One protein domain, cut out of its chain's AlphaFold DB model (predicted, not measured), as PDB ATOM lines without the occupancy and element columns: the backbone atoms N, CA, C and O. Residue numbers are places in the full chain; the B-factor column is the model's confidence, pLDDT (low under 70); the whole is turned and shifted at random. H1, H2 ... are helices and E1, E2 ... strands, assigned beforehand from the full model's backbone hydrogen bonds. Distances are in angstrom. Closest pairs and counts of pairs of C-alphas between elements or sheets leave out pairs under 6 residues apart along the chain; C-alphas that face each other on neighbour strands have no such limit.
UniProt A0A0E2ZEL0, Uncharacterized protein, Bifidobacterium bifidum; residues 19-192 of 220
ATOM      1  N   LEU A  19     250.971 252.973 173.081       90.38
ATOM      2  CA  LEU A  19     250.590 251.622 172.679       90.38
ATOM      3  C   LEU A  19     249.690 250.958 173.724       90.38
ATOM      4  O   LEU A  19     248.647 250.432 173.363       90.38
ATOM      5  N   ILE A  20     250.057 251.033 175.006       92.69
ATOM      6  CA  ILE A  20     249.283 250.442 176.110       92.69
ATOM      7  C   ILE A  20     247.831 250.959 176.133       92.69
ATOM      8  O   ILE A  20     246.921 250.135 176.044       92.69
ATOM      9  N   PRO A  21     247.561 252.281 176.170       95.12
ATOM     10  CA  PRO A  21     246.180 252.761 176.194       95.12
ATOM     11  C   PRO A  21     245.409 252.466 174.901       95.12
ATOM     12  O   PRO A  21     244.205 252.228 174.945       95.12
ATOM     13  N   TYR A  22     246.095 252.417 173.753       94.94
ATOM     14  CA  TYR A  22     245.486 251.978 172.497       94.94
ATOM     15  C   TYR A  22     245.063 250.503 172.549       94.94
ATOM     16  O   TYR A  22     243.955 250.170 172.138       94.94
ATOM     17  N   VAL A  23     245.920 249.623 173.075       95.94
ATOM     18  CA  VAL A  23     245.604 248.198 173.236       95.94
ATOM     19  C   VAL A  23     244.433 248.018 174.198       95.94
ATOM     20  O   VAL A  23     243.514 247.281 173.862       95.94
ATOM     21  N   LEU A  24     244.407 248.730 175.330       96.81
ATOM     22  CA  LEU A  24     243.270 248.696 176.260       96.81
ATOM     23  C   LEU A  24     241.956 249.093 175.576       96.81
ATOM     24  O   LEU A  24     240.972 248.366 175.684       96.81
ATOM     25  N   LEU A  25     241.958 250.194 174.816       97.81
ATOM     26  CA  LEU A  25     240.799 250.634 174.037       97.81
ATOM     27  C   LEU A  25     240.311 249.545 173.069       97.81
ATOM     28  O   LEU A  25     239.123 249.230 173.044       97.81
ATOM     29  N   VAL A  26     241.216 248.965 172.277       98.06
ATOM     30  CA  VAL A  26     240.854 247.948 171.279       98.06
ATOM     31  C   VAL A  26     240.375 246.660 171.949       98.06
ATOM     32  O   VAL A  26     239.365 246.110 171.522       98.06
ATOM     33  N   VAL A  27     241.040 246.199 173.009       98.06
ATOM     34  CA  VAL A  27     240.639 244.995 173.754       98.06
ATOM     35  C   VAL A  27     239.256 245.176 174.377       98.06
ATOM     36  O   VAL A  27     238.414 244.293 174.228       98.06
ATOM     37  N   GLY A  28     238.981 246.328 174.997       98.31
ATOM     38  CA  GLY A  28     237.647 246.641 175.513       98.31
ATOM     39  C   GLY A  28     236.587 246.656 174.407       98.31
ATOM     40  O   GLY A  28     235.518 246.074 174.567       98.31
ATOM     41  N   ALA A  29     236.899 247.242 173.249       98.44
ATOM     42  CA  ALA A  29     235.974 247.289 172.118       98.44
ATOM     43  C   ALA A  29     235.675 245.894 171.542       98.44
ATOM     44  O   ALA A  29     234.524 245.578 171.239       98.44
ATOM     45  N   VAL A  30     236.698 245.040 171.432       98.56
ATOM     46  CA  VAL A  30     236.537 243.634 171.038       98.56
ATOM     47  C   VAL A  30     235.667 242.902 172.054       98.56
ATOM     48  O   VAL A  30     234.743 242.201 171.655       98.56
ATOM     49  N   ALA A  31     235.912 243.088 173.352       98.44
ATOM     50  CA  ALA A  31     235.130 242.438 174.396       98.44
ATOM     51  C   ALA A  31     233.646 242.858 174.364       98.44
ATOM     52  O   ALA A  31     232.775 241.993 174.473       98.44
ATOM     53  N   MET A  32     233.337 244.137 174.102       98.31
ATOM     54  CA  MET A  32     231.954 244.590 173.878       98.31
ATOM     55  C   MET A  32     231.316 243.910 172.657       98.31
ATOM     56  O   MET A  32     230.198 243.409 172.751       98.31
ATOM     57  N   ALA A  33     232.025 243.829 171.526       98.00
ATOM     58  CA  ALA A  33     231.505 243.180 170.321       98.00
ATOM     59  C   ALA A  33     231.287 241.666 170.511       98.00
ATOM     60  O   ALA A  33     230.249 241.133 170.127       98.00
ATOM     61  N   VAL A  34     232.240 240.977 171.146       98.12
ATOM     62  CA  VAL A  34     232.163 239.533 171.423       98.12
ATOM     63  C   VAL A  34     231.037 239.211 172.403       98.12
ATOM     64  O   VAL A  34     230.367 238.193 172.244       98.12
ATOM     65  N   SER A  35     230.766 240.093 173.366       97.94
ATOM     66  CA  SER A  35     229.692 239.906 174.351       97.94
ATOM     67  C   SER A  35     228.308 239.740 173.721       97.94
ATOM     68  O   SER A  35     227.461 239.073 174.304       97.94
ATOM     69  N   PHE A  36     228.085 240.254 172.505       97.12
ATOM     70  CA  PHE A  36     226.839 240.040 171.760       97.12
ATOM     71  C   PHE A  36     226.561 238.555 171.448       97.12
ATOM     72  O   PHE A  36     225.408 238.145 171.308       97.12
ATOM     73  N   PHE A  37     227.621 237.749 171.363       97.12
ATOM     74  CA  PHE A  37     227.579 236.313 171.076       97.12
ATOM     75  C   PHE A  37     227.733 235.450 172.332       97.12
ATOM     76  O   PHE A  37     227.535 234.238 172.271       97.12
ATOM     77  N   LEU A  38     228.093 236.052 173.468       97.94
ATOM     78  CA  LEU A  38     228.191 235.343 174.739       97.94
ATOM     79  C   LEU A  38     226.802 235.152 175.362       97.94
ATOM     80  O   LEU A  38     225.889 235.924 175.062       97.94
ATOM     81  N   PRO A  39     226.627 234.156 176.252       97.88
ATOM     82  CA  PRO A  39     225.371 233.958 176.964       97.88
ATOM     83  C   PRO A  39     224.980 235.210 177.754       97.88
ATOM     84  O   PRO A  39     225.627 235.565 178.742       97.88
ATOM     85  N   PHE A  40     223.917 235.869 177.308       97.50
ATOM     86  CA  PHE A  40     223.240 236.960 177.999       97.50
ATOM     87  C   PHE A  40     222.186 236.430 178.966       97.50
ATOM     88  O   PHE A  40     222.035 236.965 180.059       97.50
ATOM     89  N   ALA A  41     221.546 235.312 178.619       97.12
ATOM     90  CA  ALA A  41     220.796 234.492 179.553       97.12
ATOM     91  C   ALA A  41     221.390 233.088 179.650       97.12
ATOM     92  O   ALA A  41     221.956 232.565 178.689       97.12
ATOM     93  N   SER A  42     221.222 232.457 180.804       97.06
ATOM     94  CA  SER A  42     221.591 231.066 181.034       97.06
ATOM     95  C   SER A  42     220.453 230.333 181.732       97.06
ATOM     96  O   SER A  42     219.882 230.846 182.700       97.06
ATOM     97  N   ALA A  43     220.114 229.156 181.206       96.38
ATOM     98  CA  ALA A  43     219.108 228.277 181.783       96.38
ATOM     99  C   ALA A  43     219.539 227.794 183.181       96.38
ATOM    100  O   ALA A  43     220.729 227.581 183.432       96.38
ATOM    101  N   LYS A  44     218.575 227.593 184.085       95.25
ATOM    102  CA  LYS A  44     218.802 227.188 185.482       95.25
ATOM    103  C   LYS A  44     218.062 225.898 185.845       95.25
ATOM    104  O   LYS A  44     217.040 225.577 185.244       95.25
ATOM    105  N   GLY A  45     218.569 225.206 186.870       94.56
ATOM    106  CA  GLY A  45     217.937 224.032 187.484       94.56
ATOM    107  C   GLY A  45     217.575 222.931 186.485       94.56
ATOM    108  O   GLY A  45     218.243 222.764 185.461       94.56
ATOM    109  N   ASP A  46     216.472 222.240 186.761       95.19
ATOM    110  CA  ASP A  46     215.947 221.124 185.964       95.19
ATOM    111  C   ASP A  46     215.714 221.499 184.495       95.19
ATOM    112  O   ASP A  46     215.854 220.673 183.594       95.19
ATOM    113  N   TYR A  47     215.401 222.767 184.218       95.19
ATOM    114  CA  TYR A  47     215.203 223.239 182.854       95.19
ATOM    115  C   TYR A  47     216.510 223.231 182.044       95.19
ATOM    116  O   TYR A  47     216.518 222.829 180.880       95.19
ATOM    117  N   ALA A  48     217.640 223.593 182.661       95.75
ATOM    118  CA  ALA A  48     218.948 223.487 182.017       95.75
ATOM    119  C   ALA A  48     219.332 222.028 181.735       95.75
ATOM    120  O   ALA A  48     219.934 221.738 180.700       95.75
ATOM    121  N   GLU A  49     218.991 221.113 182.645       96.00
ATOM    122  CA  GLU A  49     219.222 219.677 182.466       96.00
ATOM    123  C   GLU A  49     218.355 219.109 181.345       96.00
ATOM    124  O   GLU A  49     218.880 218.431 180.463       96.00
ATOM    125  N   TYR A  50     217.071 219.473 181.300       95.31
ATOM    126  CA  TYR A  50     216.160 219.103 180.220       95.31
ATOM    127  C   TYR A  50     216.689 219.541 178.848       95.31
ATOM    128  O   TYR A  50     216.750 218.736 177.916       95.31
ATOM    129  N   LEU A  51     217.118 220.802 178.718       95.62
ATOM    130  CA  LEU A  51     217.646 221.322 177.456       95.62
ATOM    131  C   LEU A  51     218.913 220.579 177.009       95.62
ATOM    132  O   LEU A  51     219.089 220.340 175.816       95.62
ATOM    133  N   LYS A  52     219.779 220.187 177.951       94.75
ATOM    134  CA  LYS A  52     220.986 219.399 177.660       94.75
ATOM    135  C   LYS A  52     220.651 217.955 177.292       94.75
ATOM    136  O   LYS A  52     221.208 217.436 176.330       94.75
ATOM    137  N   GLN A  53     219.742 217.319 178.030       96.38
ATOM    138  CA  GLN A  53     219.331 215.932 177.811       96.38
ATOM    139  C   GLN A  53     218.658 215.752 176.447       96.38
ATOM    140  O   GLN A  53     218.890 214.758 175.763       96.38
ATOM    141  N   TYR A  54     217.848 216.727 176.035       95.25
ATOM    142  CA  TYR A  54     217.119 216.705 174.772       95.25
ATOM    143  C   TYR A  54     217.668 217.733 173.781       95.25
ATOM    144  O   TYR A  54     216.888 218.421 173.123       95.25
ATOM    145  N   GLY A  55     218.997 217.841 173.685       92.56
ATOM    146  CA  GLY A  55     219.695 218.890 172.937       92.56
ATOM    147  C   GLY A  55     219.299 219.018 171.465       92.56
ATOM    148  O   GLY A  55     219.172 220.141 170.983       92.56
ATOM    149  N   ASP A  56     219.042 217.897 170.787       94.75
ATOM    150  CA  ASP A  56     218.672 217.847 169.364       94.75
ATOM    151  C   ASP A  56     217.162 217.980 169.114       94.75
ATOM    152  O   ASP A  56     216.708 217.886 167.975       94.75
ATOM    153  N   ARG A  57     216.344 218.198 170.153       92.75
ATOM    154  CA  ARG A  57     214.934 218.541 169.936       92.75
ATOM    155  C   ARG A  57     214.824 219.976 169.446       92.75
ATOM    156  O   ARG A  57     215.475 220.877 169.975       92.75
ATOM    157  N   VAL A  58     213.963 220.175 168.453       92.94
ATOM    158  CA  VAL A  58     213.621 221.502 167.935       92.94
ATOM    159  C   VAL A  58     212.970 222.311 169.055       92.94
ATOM    160  O   VAL A  58     211.963 221.891 169.623       92.94
ATOM    161  N   TYR A  59     213.553 223.468 169.350       88.88
ATOM    162  CA  TYR A  59     213.020 224.433 170.305       88.88
ATOM    163  C   TYR A  59     212.078 225.418 169.608       88.88
ATOM    164  O   TYR A  59     210.953 225.650 170.041       88.88
ATOM    165  N   THR A  60     212.522 225.991 168.487       86.88
ATOM    166  CA  THR A  60     211.708 226.884 167.652       86.88
ATOM    167  C   THR A  60     212.067 226.650 166.195       86.88
ATOM    168  O   THR A  60     213.182 226.956 165.769       86.88
ATOM    169  N   ALA A  61     211.117 226.105 165.433       86.00
ATOM    170  CA  ALA A  61     211.320 225.766 164.028       86.00
ATOM    171  C   ALA A  61     211.541 227.024 163.176       86.00
ATOM    172  O   ALA A  61     212.427 227.046 162.326       86.00
ATOM    173  N   GLU A  62     210.803 228.095 163.466       85.25
ATOM    174  CA  GLU A  62     210.866 229.374 162.756       85.25
ATOM    175  C   GLU A  62     212.240 230.053 162.880       85.25
ATOM    176  O   GLU A  62     212.665 230.759 161.971       85.25
ATOM    177  N   ALA A  63     212.955 229.817 163.983       85.88
ATOM    178  CA  ALA A  63     214.300 230.340 164.218       85.88
ATOM    179  C   ALA A  63     215.411 229.319 163.895       85.88
ATOM    180  O   ALA A  63     216.593 229.643 164.025       85.88
ATOM    181  N   GLY A  64     215.047 228.088 163.511       89.94
ATOM    182  CA  GLY A  64     215.985 226.985 163.288       89.94
ATOM    183  C   GLY A  64     216.791 226.596 164.534       89.94
ATOM    184  O   GLY A  64     217.940 226.174 164.406       89.94
ATOM    185  N   LEU A  65     216.228 226.784 165.733       93.06
ATOM    186  CA  LEU A  65     216.925 226.570 167.006       93.06
ATOM    187  C   LEU A  65     216.551 225.230 167.635       93.06
ATOM    188  O   LEU A  65     215.373 224.865 167.692       93.06
ATOM    189  N   HIS A  66     217.555 224.546 168.174       94.38
ATOM    190  CA  HIS A  66     217.403 223.345 168.989       94.38
ATOM    191  C   HIS A  66     217.642 223.661 170.469       94.38
ATOM    192  O   HIS A  66     218.220 224.693 170.814       94.38
ATOM    193  N   ASN A  67     217.230 222.762 171.361       93.31
ATOM    194  CA  ASN A  67     217.359 222.947 172.809       93.31
ATOM    195  C   ASN A  67     218.798 223.255 173.260       93.31
ATOM    196  O   ASN A  67     219.013 224.098 174.131       93.31
ATOM    197  N   LYS A  68     219.799 222.625 172.634       92.00
ATOM    198  CA  LYS A  68     221.219 222.897 172.923       92.00
ATOM    199  C   LYS A  68     221.624 224.353 172.647       92.00
ATOM    200  O   LYS A  68     222.520 224.868 173.308       92.00
ATOM    201  N   ASP A  69     220.953 225.016 171.704       92.75
ATOM    202  CA  ASP A  69     221.264 226.383 171.274       92.75
ATOM    203  C   ASP A  69     220.684 227.440 172.233       92.75
ATOM    204  O   ASP A  69     221.048 228.615 172.152       92.75
ATOM    205  N   VAL A  70     219.796 227.031 173.149       93.69
ATOM    206  CA  VAL A  70     219.114 227.921 174.101       93.69
ATOM    207  C   VAL A  70     219.522 227.694 175.561       93.69
ATOM    208  O   VAL A  70     219.090 228.435 176.431       93.69
ATOM    209  N   VAL A  71     220.440 226.761 175.853       95.50
ATOM    210  CA  VAL A  71     221.030 226.612 177.205       95.50
ATOM    211  C   VAL A  71     221.711 227.912 177.665       95.50
ATOM    212  O   VAL A  71     221.631 228.294 178.836       95.50
ATOM    213  N   GLY A  72     222.378 228.597 176.734       96.00
ATOM    214  CA  GLY A  72     222.953 229.925 176.918       96.00
ATOM    215  C   GLY A  72     222.518 230.840 175.782       96.00
ATOM    216  O   GLY A  72     223.121 230.826 174.711       96.00
ATOM    217  N   LEU A  73     221.474 231.635 176.004       95.94
ATOM    218  CA  LEU A  73     220.956 232.558 175.000       95.94
ATOM    219  C   LEU A  73     221.868 233.777 174.903       95.94
ATOM    220  O   LEU A  73     221.976 234.559 175.846       95.94
ATOM    221  N   SER A  74     222.505 233.958 173.751       97.44
ATOM    222  CA  SER A  74     223.172 235.218 173.415       97.44
ATOM    223  C   SER A  74     222.168 236.261 172.925       97.44
ATOM    224  O   SER A  74     221.039 235.920 172.561       97.44
ATOM    225  N   LEU A  75     222.579 237.533 172.852       97.25
ATOM    226  CA  LEU A  75     221.754 238.576 172.229       97.25
ATOM    227  C   LEU A  75     221.479 238.270 170.750       97.25
ATOM    228  O   LEU A  75     220.392 238.559 170.259       97.25
ATOM    229  N   LEU A  76     222.402 237.601 170.049       96.75
ATOM    230  CA  LEU A  76     222.136 237.100 168.698       96.75
ATOM    231  C   LEU A  76     221.015 236.051 168.681       96.75
ATOM    232  O   LEU A  76     220.165 236.076 167.790       96.75
ATOM    233  N   THR A  77     221.008 235.122 169.638       96.06
ATOM    234  CA  THR A  77     219.960 234.095 169.716       96.06
ATOM    235  C   THR A  77     218.604 234.727 170.026       96.06
ATOM    236  O   THR A  77     217.630 234.415 169.344       96.06
ATOM    237  N   PHE A  78     218.548 235.678 170.967       94.88
ATOM    238  CA  PHE A  78     217.341 236.474 171.218       94.88
ATOM    239  C   PHE A  78     216.873 237.201 169.958       94.88
ATOM    240  O   PHE A  78     215.709 237.082 169.578       94.88
ATOM    241  N   LEU A  79     217.778 237.892 169.263       95.38
ATOM    242  CA  LEU A  79     217.470 238.597 168.023       95.38
ATOM    243  C   LEU A  79     216.839 237.664 166.980       95.38
ATOM    244  O   LEU A  79     215.834 238.024 166.371       95.38
ATOM    245  N   ARG A  80     217.375 236.449 166.808       94.56
ATOM    246  CA  ARG A  80     216.801 235.437 165.903       94.56
ATOM    247  C   ARG A  80     215.398 235.009 166.320       94.56
ATOM    248  O   ARG A  80     214.534 234.920 165.455       94.56
ATOM    249  N   ILE A  81     215.166 234.778 167.613       93.12
ATOM    250  CA  ILE A  81     213.845 234.404 168.140       93.12
ATOM    251  C   ILE A  81     212.824 235.514 167.861       93.12
ATOM    252  O   ILE A  81     211.754 235.237 167.322       93.12
ATOM    253  N   TYR A  82     213.163 236.772 168.154       92.75
ATOM    254  CA  TYR A  82     212.254 237.897 167.921       92.75
ATOM    255  C   TYR A  82     211.987 238.143 166.426       92.75
ATOM    256  O   TYR A  82     210.841 238.384 166.046       92.75
ATOM    257  N   ILE A  83     213.006 238.033 165.562       92.31
ATOM    258  CA  ILE A  83     212.829 238.156 164.104       92.31
ATOM    259  C   ILE A  83     211.946 237.026 163.565       92.31
ATOM    260  O   ILE A  83     211.029 237.296 162.790       92.31
ATOM    261  N   ALA A  84     212.177 235.784 163.994       91.12
ATOM    262  CA  ALA A  84     211.348 234.643 163.612       91.12
ATOM    263  C   ALA A  84     209.889 234.833 164.062       91.12
ATOM    264  O   ALA A  84     208.960 234.586 163.291       91.12
ATOM    265  N   GLY A  85     209.685 235.355 165.276       89.19
ATOM    266  CA  GLY A  85     208.370 235.745 165.783       89.19
ATOM    267  C   GLY A  85     207.673 236.758 164.873       89.19
ATOM    268  O   GLY A  85     206.543 236.511 164.449       89.19
ATOM    269  N   LEU A  86     208.355 237.847 164.498       88.00
ATOM    270  CA  LEU A  86     207.812 238.856 163.576       88.00
ATOM    271  C   LEU A  86     207.478 238.272 162.200       88.00
ATOM    272  O   LEU A  86     206.389 238.509 161.681       88.00
ATOM    273  N   GLN A  87     208.390 237.494 161.618       87.56
ATOM    274  CA  GLN A  87     208.214 236.908 160.285       87.56
ATOM    275  C   GLN A  87     207.086 235.876 160.237       87.56
ATOM    276  O   GLN A  87     206.432 235.734 159.208       87.56
ATOM    277  N   SER A  88     206.823 235.185 161.348       85.62
ATOM    278  CA  SER A  88     205.729 234.216 161.436       85.62
ATOM    279  C   SER A  88     204.333 234.854 161.412       85.62
ATOM    280  O   SER A  88     203.347 234.142 161.238       85.62
ATOM    281  N   GLY A  89     204.227 236.173 161.629       79.12
ATOM    282  CA  GLY A  89     202.948 236.885 161.726       79.12
ATOM    283  C   GLY A  89     202.115 236.528 162.964       79.12
ATOM    284  O   GLY A  89     200.970 236.956 163.073       79.12
ATOM    285  N   LYS A  90     202.671 235.750 163.904       78.00
ATOM    286  CA  LYS A  90     201.977 235.279 165.117       78.00
ATOM    287  C   LYS A  90     201.969 236.304 166.258       78.00
ATOM    288  O   LYS A  90     201.282 236.095 167.254       78.00
ATOM    289  N   LEU A  91     202.734 237.392 166.140       80.00
ATOM    290  CA  LEU A  91     202.786 238.454 167.147       80.00
ATOM    291  C   LEU A  91     201.608 239.417 166.956       80.00
ATOM    292  O   LEU A  91     201.526 240.103 165.939       80.00
ATOM    293  N   LEU A  92     200.708 239.475 167.940       70.06
ATOM    294  CA  LEU A  92     199.518 240.330 167.922       70.06
ATOM    295  C   LEU A  92     199.583 241.398 169.019       70.06
ATOM    296  O   LEU A  92     200.106 241.163 170.108       70.06
ATOM    297  N   GLY A  93     199.001 242.568 168.741       76.50
ATOM    298  CA  GLY A  93     198.838 243.644 169.722       76.50
ATOM    299  C   GLY A  93     200.159 244.086 170.361       76.50
ATOM    300  O   GLY A  93     201.128 244.372 169.657       76.50
ATOM    301  N   GLY A  94     200.199 244.134 171.697       75.75
ATOM    302  CA  GLY A  94     201.369 244.574 172.468       75.75
ATOM    303  C   GLY A  94     202.642 243.779 172.166       75.75
ATOM    304  O   GLY A  94     203.700 244.376 171.996       75.75
ATOM    305  N   MET A  95     202.528 242.464 171.943       83.00
ATOM    306  CA  MET A  95     203.675 241.578 171.689       83.00
ATOM    307  C   MET A  95     204.473 241.967 170.434       83.00
ATOM    308  O   MET A  95     205.678 241.730 170.358       83.00
ATOM    309  N   TYR A  96     203.812 242.564 169.435       87.38
ATOM    310  CA  TYR A  96     204.483 243.062 168.235       87.38
ATOM    311  C   TYR A  96     205.390 244.252 168.563       87.38
ATOM    312  O   TYR A  96     206.560 244.271 168.186       87.38
ATOM    313  N   LEU A  97     204.853 245.240 169.284       87.69
ATOM    314  CA  LEU A  97     205.585 246.451 169.649       87.69
ATOM    315  C   LEU A  97     206.776 246.114 170.555       87.69
ATOM    316  O   LEU A  97     207.883 246.606 170.341       87.69
ATOM    317  N   GLU A  98     206.552 245.213 171.510       89.06
ATOM    318  CA  GLU A  98     207.568 244.682 172.412       89.06
ATOM    319  C   GLU A  98     208.737 244.041 171.651       89.06
ATOM    320  O   GLU A  98     209.898 244.377 171.898       89.06
ATOM    321  N   ALA A  99     208.440 243.178 170.671       91.25
ATOM    322  CA  ALA A  99     209.452 242.545 169.829       91.25
ATOM    323  C   ALA A  99     210.239 243.558 168.986       91.25
ATOM    324  O   ALA A  99     211.463 243.451 168.882       91.25
ATOM    325  N   VAL A 100     209.558 244.551 168.403       93.38
ATOM    326  CA  VAL A 100     210.207 245.606 167.609       93.38
ATOM    327  C   VAL A 100     211.190 246.400 168.468       93.38
ATOM    328  O   VAL A 100     212.334 246.579 168.054       93.38
ATOM    329  N   ILE A 101     210.790 246.807 169.678       94.31
ATOM    330  CA  ILE A 101     211.663 247.528 170.615       94.31
ATOM    331  C   ILE A 101     212.904 246.690 170.949       94.31
ATOM    332  O   ILE A 101     214.026 247.185 170.815       94.31
ATOM    333  N   CYS A 102     212.730 245.411 171.299       95.19
ATOM    334  CA  CYS A 102     213.843 244.512 171.610       95.19
ATOM    335  C   CYS A 102     214.823 244.374 170.440       95.19
ATOM    336  O   CYS A 102     216.038 244.474 170.623       95.19
ATOM    337  N   ILE A 103     214.308 244.179 169.222       96.25
ATOM    338  CA  ILE A 103     215.124 244.083 168.005       96.25
ATOM    339  C   ILE A 103     215.886 245.382 167.762       96.25
ATOM    340  O   ILE A 103     217.085 245.338 167.482       96.25
ATOM    341  N   THR A 104     215.222 246.534 167.888       97.38
ATOM    342  CA  THR A 104     215.862 247.840 167.715       97.38
ATOM    343  C   THR A 104     216.987 248.039 168.726       97.38
ATOM    344  O   THR A 104     218.092 248.404 168.327       97.38
ATOM    345  N   LEU A 105     216.761 247.744 170.008       98.19
ATOM    346  CA  LEU A 105     217.790 247.867 171.043       98.19
ATOM    347  C   LEU A 105     218.973 246.927 170.781       98.19
ATOM    348  O   LEU A 105     220.118 247.377 170.784       98.19
ATOM    349  N   MET A 106     218.723 245.653 170.459       98.12
ATOM    350  CA  MET A 106     219.785 244.702 170.104       98.12
ATOM    351  C   MET A 106     220.572 245.139 168.863       98.12
ATOM    352  O   MET A 106     221.798 245.017 168.842       98.12
ATOM    353  N   ALA A 107     219.904 245.699 167.852       98.00
ATOM    354  CA  ALA A 107     220.567 246.248 166.673       98.00
ATOM    355  C   ALA A 107     221.441 247.464 167.022       98.00
ATOM    356  O   ALA A 107     222.585 247.535 166.572       98.00
ATOM    357  N   VAL A 108     220.955 248.385 167.864       98.50
ATOM    358  CA  VAL A 108     221.741 249.538 168.342       98.50
ATOM    359  C   VAL A 108     222.973 249.073 169.118       98.50
ATOM    360  O   VAL A 108     224.065 249.586 168.864       98.50
ATOM    361  N   ILE A 109     222.835 248.082 170.004       98.56
ATOM    362  CA  ILE A 109     223.951 247.483 170.754       98.56
ATOM    363  C   ILE A 109     224.981 246.886 169.787       98.56
ATOM    364  O   ILE A 109     226.169 247.205 169.880       98.56
ATOM    365  N   ALA A 110     224.541 246.057 168.836       98.12
ATOM    366  CA  ALA A 110     225.423 245.393 167.878       98.12
ATOM    367  C   ALA A 110     226.173 246.402 166.995       98.12
ATOM    368  O   ALA A 110     227.404 246.390 166.937       98.12
ATOM    369  N   VAL A 111     225.443 247.318 166.352       98.50
ATOM    370  CA  VAL A 111     226.016 248.323 165.446       98.50
ATOM    371  C   VAL A 111     226.952 249.261 166.202       98.50
ATOM    372  O   VAL A 111     228.070 249.502 165.747       98.50
ATOM    373  N   SER A 112     226.551 249.742 167.381       98.62
ATOM    374  CA  SER A 112     227.407 250.614 168.190       98.62
ATOM    375  C   SER A 112     228.677 249.890 168.627       98.62
ATOM    376  O   SER A 112     229.754 250.463 168.512       98.62
ATOM    377  N   SER A 113     228.598 248.617 169.026       98.25
ATOM    378  CA  SER A 113     229.780 247.821 169.400       98.25
ATOM    379  C   SER A 113     230.788 247.696 168.252       98.25
ATOM    380  O   SER A 113     231.994 247.853 168.457       98.25
ATOM    381  N   LEU A 114     230.303 247.497 167.024       98.44
ATOM    382  CA  LEU A 114     231.151 247.481 165.829       98.44
ATOM    383  C   LEU A 114     231.758 248.859 165.529       98.44
ATOM    384  O   LEU A 114     232.930 248.945 165.160       98.44
ATOM    385  N   LEU A 115     231.002 249.942 165.729       98.56
ATOM    386  CA  LEU A 115     231.502 251.309 165.562       98.56
ATOM    387  C   LEU A 115     232.556 251.673 166.615       98.56
ATOM    388  O   LEU A 115     233.549 252.310 166.266       98.56
ATOM    389  N   ILE A 116     232.411 251.231 167.869       98.56
ATOM    390  CA  ILE A 116     233.440 251.403 168.909       98.56
ATOM    391  C   ILE A 116     234.740 250.735 168.461       98.56
ATOM    392  O   ILE A 116     235.800 251.360 168.521       98.56
ATOM    393  N   LEU A 117     234.668 249.493 167.970       98.38
ATOM    394  CA  LEU A 117     235.835 248.766 167.469       98.38
ATOM    395  C   LEU A 117     236.465 249.472 166.265       98.38
ATOM    396  O   LEU A 117     237.678 249.698 166.251       98.38
ATOM    397  N   LEU A 118     235.647 249.888 165.296       98.38
ATOM    398  CA  LEU A 118     236.094 250.637 164.125       98.38
ATOM    399  C   LEU A 118     236.823 251.923 164.535       98.38
ATOM    400  O   LEU A 118     237.966 252.144 164.136       98.38
ATOM    401  N   PHE A 119     236.207 252.766 165.365       97.94
ATOM    402  CA  PHE A 119     236.809 254.027 165.798       97.94
ATOM    403  C   PHE A 119     237.996 253.834 166.743       97.94
ATOM    404  O   PHE A 119     238.933 254.640 166.705       97.94
ATOM    405  N   GLY A 120     238.008 252.756 167.527       96.19
ATOM    406  CA  GLY A 120     239.159 252.322 168.311       96.19
ATOM    407  C   GLY A 120     240.367 252.055 167.417       96.19
ATOM    408  O   GLY A 120     241.406 252.699 167.583       96.19
ATOM    409  N   VAL A 121     240.207 251.207 166.396       96.75
ATOM    410  CA  VAL A 121     241.262 250.876 165.420       96.75
ATOM    411  C   VAL A 121     241.681 252.098 164.593       96.75
ATOM    412  O   VAL A 121     242.872 252.322 164.367       96.75
ATOM    413  N   LEU A 122     240.729 252.957 164.210       95.12
ATOM    414  CA  LEU A 122     240.999 254.219 163.510       95.12
ATOM    415  C   LEU A 122     241.629 255.301 164.408       95.12
ATOM    416  O   LEU A 122     241.898 256.410 163.934       95.12
ATOM    417  N   LYS A 123     241.889 255.011 165.692       93.31
ATOM    418  CA  LYS A 123     242.490 255.946 166.661       93.31
ATOM    419  C   LYS A 123     241.671 257.237 166.796       93.31
ATOM    420  O   LYS A 123     242.228 258.337 166.927       93.31
ATOM    421  N   LYS A 124     240.340 257.102 166.759       95.56
ATOM    422  CA  LYS A 124     239.326 258.148 166.967       95.56
ATOM    423  C   LYS A 124     238.650 257.935 168.339       95.56
ATOM    424  O   LYS A 124     237.482 257.561 168.393       95.56
ATOM    425  N   PRO A 125     239.366 258.178 169.456       94.81
ATOM    426  CA  PRO A 125     238.893 257.845 170.805       94.81
ATOM    427  C   PRO A 125     237.607 258.579 171.205       94.81
ATOM    428  O   PRO A 125     236.770 257.992 171.872       94.81
ATOM    429  N   ILE A 126     237.401 259.821 170.749       96.06
ATOM    430  CA  ILE A 126     236.172 260.584 171.035       96.06
ATOM    431  C   ILE A 126     234.947 259.879 170.443       96.06
ATOM    432  O   ILE A 126     233.953 259.685 171.132       96.06
ATOM    433  N   ALA A 127     235.032 259.444 169.182       96.94
ATOM    434  CA  ALA A 127     233.948 258.707 168.542       96.94
ATOM    435  C   ALA A 127     233.704 257.361 169.245       96.94
ATOM    436  O   ALA A 127     232.557 257.016 169.512       96.94
ATOM    437  N   ALA A 128     234.770 256.646 169.623       98.00
ATOM    438  CA  ALA A 128     234.649 255.406 170.391       98.00
ATOM    439  C   ALA A 128     233.913 255.620 171.730       98.00
ATOM    440  O   ALA A 128     233.037 254.827 172.061       98.00
ATOM    441  N   ILE A 129     234.194 256.714 172.454       98.19
ATOM    442  CA  ILE A 129     233.478 257.067 173.690       98.19
ATOM    443  C   ILE A 129     231.990 257.300 173.409       98.19
ATOM    444  O   ILE A 129     231.153 256.695 174.074       98.19
ATOM    445  N   VAL A 130     231.650 258.118 172.408       98.44
ATOM    446  CA  VAL A 130     230.248 258.431 172.068       98.44
ATOM    447  C   VAL A 130     229.449 257.160 171.777       98.44
ATOM    448  O   VAL A 130     228.396 256.945 172.380       98.44
ATOM    449  N   PHE A 131     229.966 256.282 170.914       98.69
ATOM    450  CA  PHE A 131     229.281 255.026 170.601       98.69
ATOM    451  C   PHE A 131     229.266 254.052 171.782       98.69
ATOM    452  O   PHE A 131     228.304 253.306 171.921       98.69
ATOM    453  N   SER A 132     230.267 254.086 172.668       98.31
ATOM    454  CA  SER A 132     230.270 253.256 173.880       98.31
ATOM    455  C   SER A 132     229.182 253.652 174.875       98.31
ATOM    456  O   SER A 132     228.525 252.777 175.431       98.31
ATOM    457  N   VAL A 133     228.923 254.954 175.033       98.50
ATOM    458  CA  VAL A 133     227.827 255.451 175.873       98.50
ATOM    459  C   VAL A 133     226.482 255.058 175.269       98.50
ATOM    460  O   VAL A 133     225.649 254.496 175.975       98.50
ATOM    461  N   LEU A 134     226.288 255.277 173.961       98.50
ATOM    462  CA  LEU A 134     225.067 254.862 173.263       98.50
ATOM    463  C   LEU A 134     224.803 253.356 173.423       98.50
ATOM    464  O   LEU A 134     223.683 252.953 173.732       98.50
ATOM    465  N   ALA A 135     225.843 252.538 173.252       98.38
ATOM    466  CA  ALA A 135     225.753 251.091 173.366       98.38
ATOM    467  C   ALA A 135     225.343 250.640 174.775       98.38
ATOM    468  O   ALA A 135     224.453 249.805 174.914       98.38
ATOM    469  N   VAL A 136     225.947 251.212 175.823       98.44
ATOM    470  CA  VAL A 136     225.627 250.863 177.215       98.44
ATOM    471  C   VAL A 136     224.248 251.354 177.638       98.44
ATOM    472  O   VAL A 136     223.547 250.639 178.348       98.44
ATOM    473  N   VAL A 137     223.821 252.530 177.176       98.56
ATOM    474  CA  VAL A 137     222.449 253.002 177.410       98.56
ATOM    475  C   VAL A 137     221.442 252.048 176.769       98.56
ATOM    476  O   VAL A 137     220.503 251.628 177.439       98.56
ATOM    477  N   ALA A 138     221.656 251.642 175.514       98.50
ATOM    478  CA  ALA A 138     220.787 250.675 174.842       98.50
ATOM    479  C   ALA A 138     220.801 249.298 175.530       98.50
ATOM    480  O   ALA A 138     219.760 248.658 175.649       98.50
ATOM    481  N   PHE A 139     221.963 248.866 176.021       98.50
ATOM    482  CA  PHE A 139     222.129 247.625 176.773       98.50
ATOM    483  C   PHE A 139     221.319 247.617 178.072       98.50
ATOM    484  O   PHE A 139     220.542 246.693 178.302       98.50
ATOM    485  N   TYR A 140     221.433 248.663 178.892       98.38
ATOM    486  CA  TYR A 140     220.650 248.756 180.125       98.38
ATOM    487  C   TYR A 140     219.165 249.013 179.868       98.38
ATOM    488  O   TYR A 140     218.343 248.533 180.640       98.38
ATOM    489  N   ALA A 141     218.806 249.700 178.780       98.38
ATOM    490  CA  ALA A 141     217.413 249.818 178.361       98.38
ATOM    491  C   ALA A 141     216.816 248.449 177.996       98.38
ATOM    492  O   ALA A 141     215.705 248.145 178.415       98.38
ATOM    493  N   LEU A 142     217.565 247.600 177.279       97.88
ATOM    494  CA  LEU A 142     217.143 246.233 176.956       97.88
ATOM    495  C   LEU A 142     217.036 245.362 178.212       97.88
ATOM    496  O   LEU A 142     216.070 244.624 178.372       97.88
ATOM    497  N   ARG A 143     218.019 245.460 179.112       97.19
ATOM    498  CA  ARG A 143     217.993 244.761 180.401       97.19
ATOM    499  C   ARG A 143     216.756 245.154 181.212       97.19
ATOM    500  O   ARG A 143     216.055 244.286 181.715       97.19
ATOM    501  N   TRP A 144     216.485 246.453 181.316       97.25
ATOM    502  CA  TRP A 144     215.325 246.969 182.035       97.25
ATOM    503  C   TRP A 144     214.006 246.497 181.415       97.25
ATOM    504  O   TRP A 144     213.124 246.064 182.144       97.25
ATOM    505  N   ASP A 145     213.901 246.501 180.085       95.75
ATOM    506  CA  ASP A 145     212.748 245.963 179.353       95.75
ATOM    507  C   ASP A 145     212.502 244.475 179.661       95.75
ATOM    508  O   ASP A 145     211.364 244.049 179.870       95.75
ATOM    509  N   PHE A 146     213.572 243.679 179.754       95.31
ATOM    510  CA  PHE A 146     213.475 242.265 180.116       95.31
ATOM    511  C   PHE A 146     213.088 242.045 181.579       95.31
ATOM    512  O   PHE A 146     212.296 241.136 181.842       95.31
ATOM    513  N   ASP A 147     213.619 242.861 182.496       95.19
ATOM    514  CA  ASP A 147     213.253 242.839 183.916       95.19
ATOM    515  C   ASP A 147     211.759 243.200 184.084       95.19
ATOM    516  O   ASP A 147     211.028 242.480 184.763       95.19
ATOM    517  N   ASP A 148     211.278 244.256 183.415       94.94
ATOM    518  CA  ASP A 148     209.889 244.748 183.499       94.94
ATOM    519  C   ASP A 148     208.867 243.717 182.988       94.94
ATOM    520  O   ASP A 148     207.820 243.496 183.598       94.94
ATOM    521  N   ARG A 149     209.204 243.007 181.904       90.19
ATOM    522  CA  ARG A 149     208.352 241.964 181.306       90.19
ATOM    523  C   ARG A 149     208.492 240.590 181.963       90.19
ATOM    524  O   ARG A 149     207.778 239.660 181.589       90.19
ATOM    525  N   GLY A 150     209.438 240.421 182.887       91.62
ATOM    526  CA  GLY A 150     209.761 239.118 183.474       91.62
ATOM    527  C   GLY A 150     210.380 238.121 182.481       91.62
ATOM    528  O   GLY A 150     210.300 236.909 182.695       91.62
ATOM    529  N   VAL A 151     210.996 238.609 181.396       91.88
ATOM    530  CA  VAL A 151     211.748 237.776 180.438       91.88
ATOM    531  C   VAL A 151     213.023 237.258 181.105       91.88
ATOM    532  O   VAL A 151     213.317 236.061 181.045       91.88
ATOM    533  N   LEU A 152     213.758 238.152 181.778       93.56
ATOM    534  CA  LEU A 152     214.917 237.843 182.613       93.56
ATOM    535  C   LEU A 152     214.929 238.761 183.840       93.56
ATOM    536  O   LEU A 152     214.653 239.935 183.664       93.56
ATOM    537  N   PRO A 153     215.310 238.268 185.033       92.12
ATOM    538  CA  PRO A 153     215.407 236.855 185.366       92.12
ATOM    539  C   PRO A 153     214.003 236.231 185.435       92.12
ATOM    540  O   PRO A 153     213.032 236.881 185.802       92.12
ATOM    541  N   SER A 154     213.909 234.943 185.134       93.44
ATOM    542  CA  SER A 154     212.680 234.160 185.265       93.44
ATOM    543  C   SER A 154     212.945 232.884 186.067       93.44
ATOM    544  O   SER A 154     214.066 232.635 186.525       93.44
ATOM    545  N   SER A 155     211.921 232.047 186.251       92.94
ATOM    546  CA  SER A 155     212.088 230.732 186.887       92.94
ATOM    547  C   SER A 155     213.019 229.805 186.094       92.94
ATOM    548  O   SER A 155     213.680 228.952 186.682       92.94
ATOM    549  N   GLN A 156     213.102 229.990 184.772       94.31
ATOM    550  CA  GLN A 156     213.873 229.141 183.859       94.31
ATOM    551  C   GLN A 156     215.251 229.712 183.518       94.31
ATOM    552  O   GLN A 156     216.184 228.947 183.274       94.31
ATOM    553  N   TYR A 157     215.398 231.040 183.515       96.25
ATOM    554  CA  TYR A 157     216.620 231.716 183.085       96.25
ATOM    555  C   TYR A 157     217.089 232.771 184.086       96.25
ATOM    556  O   TYR A 157     216.316 233.424 184.779       96.25
ATOM    557  N   GLY A 158     218.397 233.000 184.141       96.69
ATOM    558  CA  GLY A 158     218.937 234.241 184.694       96.69
ATOM    559  C   GLY A 158     219.973 234.858 183.787       96.69
ATOM    560  O   GLY A 158     220.312 234.293 182.753       96.69
ATOM    561  N   TYR A 159     220.492 235.999 184.224       97.25
ATOM    562  CA  TYR A 159     221.569 236.683 183.529       97.25
ATOM    563  C   TYR A 159     222.812 235.800 183.410       97.25
ATOM    564  O   TYR A 159     223.291 235.221 184.389       97.25
ATOM    565  N   GLY A 160     223.293 235.684 182.178       96.56
ATOM    566  CA  GLY A 160     224.519 234.996 181.811       96.56
ATOM    567  C   GLY A 160     225.737 235.908 181.924       96.56
ATOM    568  O   GLY A 160     225.676 237.022 182.438       96.56
ATOM    569  N   ILE A 161     226.878 235.430 181.432       96.94
ATOM    570  CA  ILE A 161     228.155 236.122 181.611       96.94
ATOM    571  C   ILE A 161     228.262 237.442 180.830       96.94
ATOM    572  O   ILE A 161     228.971 238.352 181.264       96.94
ATOM    573  N   ALA A 162     227.549 237.565 179.706       97.12
ATOM    574  CA  ALA A 162     227.560 238.782 178.900       97.12
ATOM    575  C   ALA A 162     227.037 239.990 179.689       97.12
ATOM    576  O   ALA A 162     227.525 241.097 179.475       97.12
ATOM    577  N   GLU A 163     226.132 239.761 180.649       96.94
ATOM    578  CA  GLU A 163     225.607 240.799 181.540       96.94
ATOM    579  C   GLU A 163     226.707 241.543 182.301       96.94
ATOM    580  O   GLU A 163     226.630 242.748 182.512       96.94
ATOM    581  N   TYR A 164     227.767 240.830 182.677       96.56
ATOM    582  CA  TYR A 164     228.863 241.383 183.465       96.56
ATOM    583  C   TYR A 164     230.020 241.850 182.581       96.56
ATOM    584  O   TYR A 164     230.612 242.902 182.827       96.56
ATOM    585  N   ILE A 165     230.343 241.095 181.524       97.81
ATOM    586  CA  ILE A 165     231.454 241.441 180.626       97.81
ATOM    587  C   ILE A 165     231.165 242.748 179.884       97.81
ATOM    588  O   ILE A 165     232.077 243.563 179.734       97.81
ATOM    589  N   TYR A 166     229.924 242.979 179.450       97.94
ATOM    590  CA  TYR A 166     229.571 244.162 178.669       97.94
ATOM    591  C   TYR A 166     229.864 245.490 179.404       97.94
ATOM    592  O   TYR A 166     230.646 246.292 178.876       97.94
ATOM    593  N   PRO A 167     229.356 245.736 180.631       97.75
ATOM    594  CA  PRO A 167     229.645 246.968 181.368       97.75
ATOM    595  C   PRO A 167     231.109 247.081 181.819       97.75
ATOM    596  O   PRO A 167     231.662 248.181 181.802       97.75
ATOM    597  N   ILE A 168     231.779 245.972 182.159       98.31
ATOM    598  CA  ILE A 168     233.223 245.991 182.463       98.31
ATOM    599  C   ILE A 168     234.010 246.465 181.235       98.31
ATOM    600  O   ILE A 168     234.883 247.329 181.335       98.31
ATOM    601  N   SER A 169     233.669 245.940 180.058       98.12
ATOM    602  CA  SER A 169     234.323 246.295 178.799       98.12
ATOM    603  C   SER A 169     234.117 247.767 178.442       98.12
ATOM    604  O   SER A 169     235.052 248.414 177.974       98.12
ATOM    605  N   PHE A 170     232.940 248.330 178.731       98.38
ATOM    606  CA  PHE A 170     232.689 249.766 178.595       98.38
ATOM    607  C   PHE A 170     233.646 250.615 179.440       98.38
ATOM    608  O   PHE A 170     234.256 251.549 178.918       98.38
ATOM    609  N   VAL A 171     233.834 250.270 180.719       98.44
ATOM    610  CA  VAL A 171     234.775 250.989 181.596       98.44
ATOM    611  C   VAL A 171     236.192 250.938 181.018       98.44
ATOM    612  O   VAL A 171     236.881 251.960 180.977       98.44
ATOM    613  N   VAL A 172     236.608 249.778 180.498       98.31
ATOM    614  CA  VAL A 172     237.914 249.604 179.840       98.31
ATOM    615  C   VAL A 172     238.038 250.470 178.580       98.31
ATOM    616  O   VAL A 172     239.067 251.123 178.397       98.31
ATOM    617  N   VAL A 173     237.002 250.531 177.735       98.44
ATOM    618  CA  VAL A 173     236.970 251.388 176.534       98.44
ATOM    619  C   VAL A 173     237.128 252.857 176.911       98.44
ATOM    620  O   VAL A 173     237.980 253.540 176.341       98.44
ATOM    621  N   VAL A 174     236.350 253.346 177.881       98.25
ATOM    622  CA  VAL A 174     236.387 254.754 178.301       98.25
ATOM    623  C   VAL A 174     237.744 255.104 178.915       98.25
ATOM    624  O   VAL A 174     238.369 256.082 178.498       98.25
ATOM    625  N   ALA A 175     238.251 254.281 179.837       97.75
ATOM    626  CA  ALA A 175     239.558 254.491 180.458       97.75
ATOM    627  C   ALA A 175     240.694 254.468 179.419       97.75
ATOM    628  O   ALA A 175     241.535 255.371 179.391       97.75
ATOM    629  N   GLY A 176     240.686 253.480 178.517       97.38
ATOM    630  CA  GLY A 176     241.656 253.360 177.428       97.38
ATOM    631  C   GLY A 176     241.605 254.545 176.463       97.38
ATOM    632  O   GLY A 176     242.647 255.099 176.106       97.38
ATOM    633  N   ALA A 177     240.405 254.997 176.084       97.06
ATOM    634  CA  ALA A 177     240.209 256.136 175.192       97.06
ATOM    635  C   ALA A 177     240.699 257.456 175.805       97.06
ATOM    636  O   ALA A 177     241.439 258.192 175.142       97.06
ATOM    637  N   ILE A 178     240.338 257.741 177.062       96.62
ATOM    638  CA  ILE A 178     240.767 258.955 177.774       96.62
ATOM    639  C   ILE A 178     242.287 258.957 177.929       96.62
ATOM    640  O   ILE A 178     242.944 259.938 177.569       96.62
ATOM    641  N   TRP A 179     242.871 257.844 178.383       96.50
ATOM    642  CA  TRP A 179     244.322 257.724 178.505       96.50
ATOM    643  C   TRP A 179     244.998 257.952 177.147       96.50
ATOM    644  O   TRP A 179     245.942 258.745 177.039       96.50
ATOM    645  N   PHE A 180     244.502 257.308 176.087       94.56
ATOM    646  CA  PHE A 180     245.054 257.445 174.741       94.56
ATOM    647  C   PHE A 180     245.013 258.900 174.253       94.56
ATOM    648  O   PHE A 180     245.999 259.389 173.695       94.56
ATOM    649  N   MET A 181     243.916 259.619 174.516       93.50
ATOM    650  CA  MET A 181     243.800 261.050 174.228       93.50
ATOM    651  C   MET A 181     244.853 261.865 174.978       93.50
ATOM    652  O   MET A 181     245.621 262.585 174.339       93.50
ATOM    653  N   VAL A 182     244.935 261.724 176.303       92.19
ATOM    654  CA  VAL A 182     245.881 262.478 177.143       92.19
ATOM    655  C   VAL A 182     247.325 262.227 176.702       92.19
ATOM    656  O   VAL A 182     248.079 263.170 176.464       92.19
ATOM    657  N   SER A 183     247.694 260.964 176.474       89.62
ATOM    658  CA  SER A 183     249.039 260.591 176.010       89.62
ATOM    659  C   SER A 183     249.376 261.177 174.639       89.62
ATOM    660  O   SER A 183     250.529 261.521 174.361       89.62
ATOM    661  N   ARG A 184     248.374 261.312 173.764       86.62
ATOM    662  CA  ARG A 184     248.535 261.949 172.455       86.62
ATOM    663  C   ARG A 184     248.681 263.465 172.570       86.62
ATOM    664  O   ARG A 184     249.489 264.033 171.839       86.62
ATOM    665  N   HIS A 185     247.931 264.110 173.460       85.62
ATOM    666  CA  HIS A 185     248.039 265.549 173.703       85.62
ATOM    667  C   HIS A 185     249.405 265.920 174.283       85.62
ATOM    668  O   HIS A 185     250.082 266.769 173.709       85.62
ATOM    669  N   ILE A 186     249.864 265.213 175.321       83.94
ATOM    670  CA  ILE A 186     251.184 265.446 175.929       83.94
ATOM    671  C   ILE A 186     252.298 265.281 174.888       83.94
ATOM    672  O   ILE A 186     253.172 266.136 174.781       83.94
ATOM    673  N   ALA A 187     252.250 264.223 174.070       82.31
ATOM    674  CA  ALA A 187     253.260 264.003 173.034       82.31
ATOM    675  C   ALA A 187     253.315 265.149 172.008       82.31
ATOM    676  O   ALA A 187     254.409 265.567 171.629       82.31
ATOM    677  N   LYS A 188     252.155 265.683 171.595       81.88
ATOM    678  CA  LYS A 188     252.088 266.844 170.695       81.88
ATOM    679  C   LYS A 188     252.703 268.088 171.333       81.88
ATOM    680  O   LYS A 188     253.532 268.726 170.694       81.88
ATOM    681  N   THR A 189     252.342 268.400 172.578       81.88
ATOM    682  CA  THR A 189     252.874 269.569 173.295       81.88
ATOM    683  C   THR A 189     254.388 269.477 173.467       81.88
ATOM    684  O   THR A 189     255.091 270.442 173.188       81.88
ATOM    685  N   VAL A 190     254.909 268.302 173.837       81.38
ATOM    686  CA  VAL A 190     256.355 268.072 173.978       81.38
ATOM    687  C   VAL A 190     257.077 268.241 172.638       81.38
ATOM    688  O   VAL A 190     258.090 268.928 172.581       81.38
ATOM    689  N   HIS A 191     256.557 267.672 171.543       80.38
ATOM    690  CA  HIS A 191     257.175 267.844 170.219       80.38
ATOM    691  C   HIS A 191     257.179 269.309 169.768       80.38
ATOM    692  O   HIS A 191     258.166 269.770 169.203       80.38
ATOM    693  N   GLN A 192     256.105 270.048 170.051       78.25
ATOM    694  CA  GLN A 192     256.011 271.469 169.735       78.25
ATOM    695  C   GLN A 192     256.993 272.310 170.567       78.25
ATOM    696  O   GLN A 192     257.631 273.209 170.029       78.25
TER     697      GLN A 192
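This is residues 19 to 192 of the 220 residues of an uncharacterized protein of Bifidobacterium bifidum (UniProt A0A0E2ZEL0). Four long helices, H1, H5, H6 and H7, make an elongated up-and-down bundle, each running against the one before it in the chain, with a small head at the end where H7 begins; the head holds a little three-strand sheet, the short helices H2 and H3, and E2. H4 packs on residues 96 to 106 of H5, and residues 184 to 192 of H7 stick out at the other end. The printed part has 174 residues, with seven named helices and four named strands in the order H1 E1 H2 E2 H3 E3 H4 H5 H6 E4 H7; the sheet runs E3, E1, E4, all antiparallel, and the class is mostly helix. It is only just loose, close to compact, with a radius of gyration of the C-alphas of 19.0 A and spans of 66 by 34 by 26 A.

Start with H1, residues 19 to 35, which touches H7, residues 162 to 192, at a shallow tilt of 24 degrees, opposite ways; their closest C-alphas, Leu 25 and Gly 176, are 4.4 A apart. H5, residues 94 to 121, is the hub, and with residues 110 to 121 alone it touches H1, closest at C-alphas 29 and 117, 4.9 A. H5 forms helical hairpins with H4, residues 75 to 87, closest at C-alphas 82 and 99, 5.8 A, and with H6, residues 125 to 148, closest at C-alphas 116 and 128, 4.4 A. H6 touches H7 with residues 125 to 136 alone, closest at C-alphas 125 and 177, 4.9 A. In the sheet, look at inner strand E1, residues 39 to 43: beside E3, residues 72 to 74, N 73 and O 41 are 2.9 A apart, and beside E4, residues 157 to 159, N 42 and O 158 are 2.8 A apart, both within hydrogen-bond range. H2, residues 45 to 53, only grazes the sheet and touches H3, residues 67 to 70, closest at C-alphas 51 and 67, 4.9 A. E2, residues 58 to 60, pairs with no named strand. Every O i to N i+4 pair is within hydrogen-bond range in H1, H2, H4, H5 and H6, and 26 of 27 in H7; H3 is too short for such a pair.

Find C-alpha 19 at (250.590, 251.622, 172.679); from there H1 runs 24.0 A. H5 begins at C-alpha 94, (201.369, 244.574, 172.468), and runs 41.0 A; H6 runs 34.3 A. H7 runs 44.3 A to C-alpha 192 at (256.011, 271.469, 169.735).

The C-alphas farthest apart, Tyr 54 and Gln 192, are 67.4 A apart. The printed part has no cut, no link is long, and no printed residue is under 70 in pLDDT.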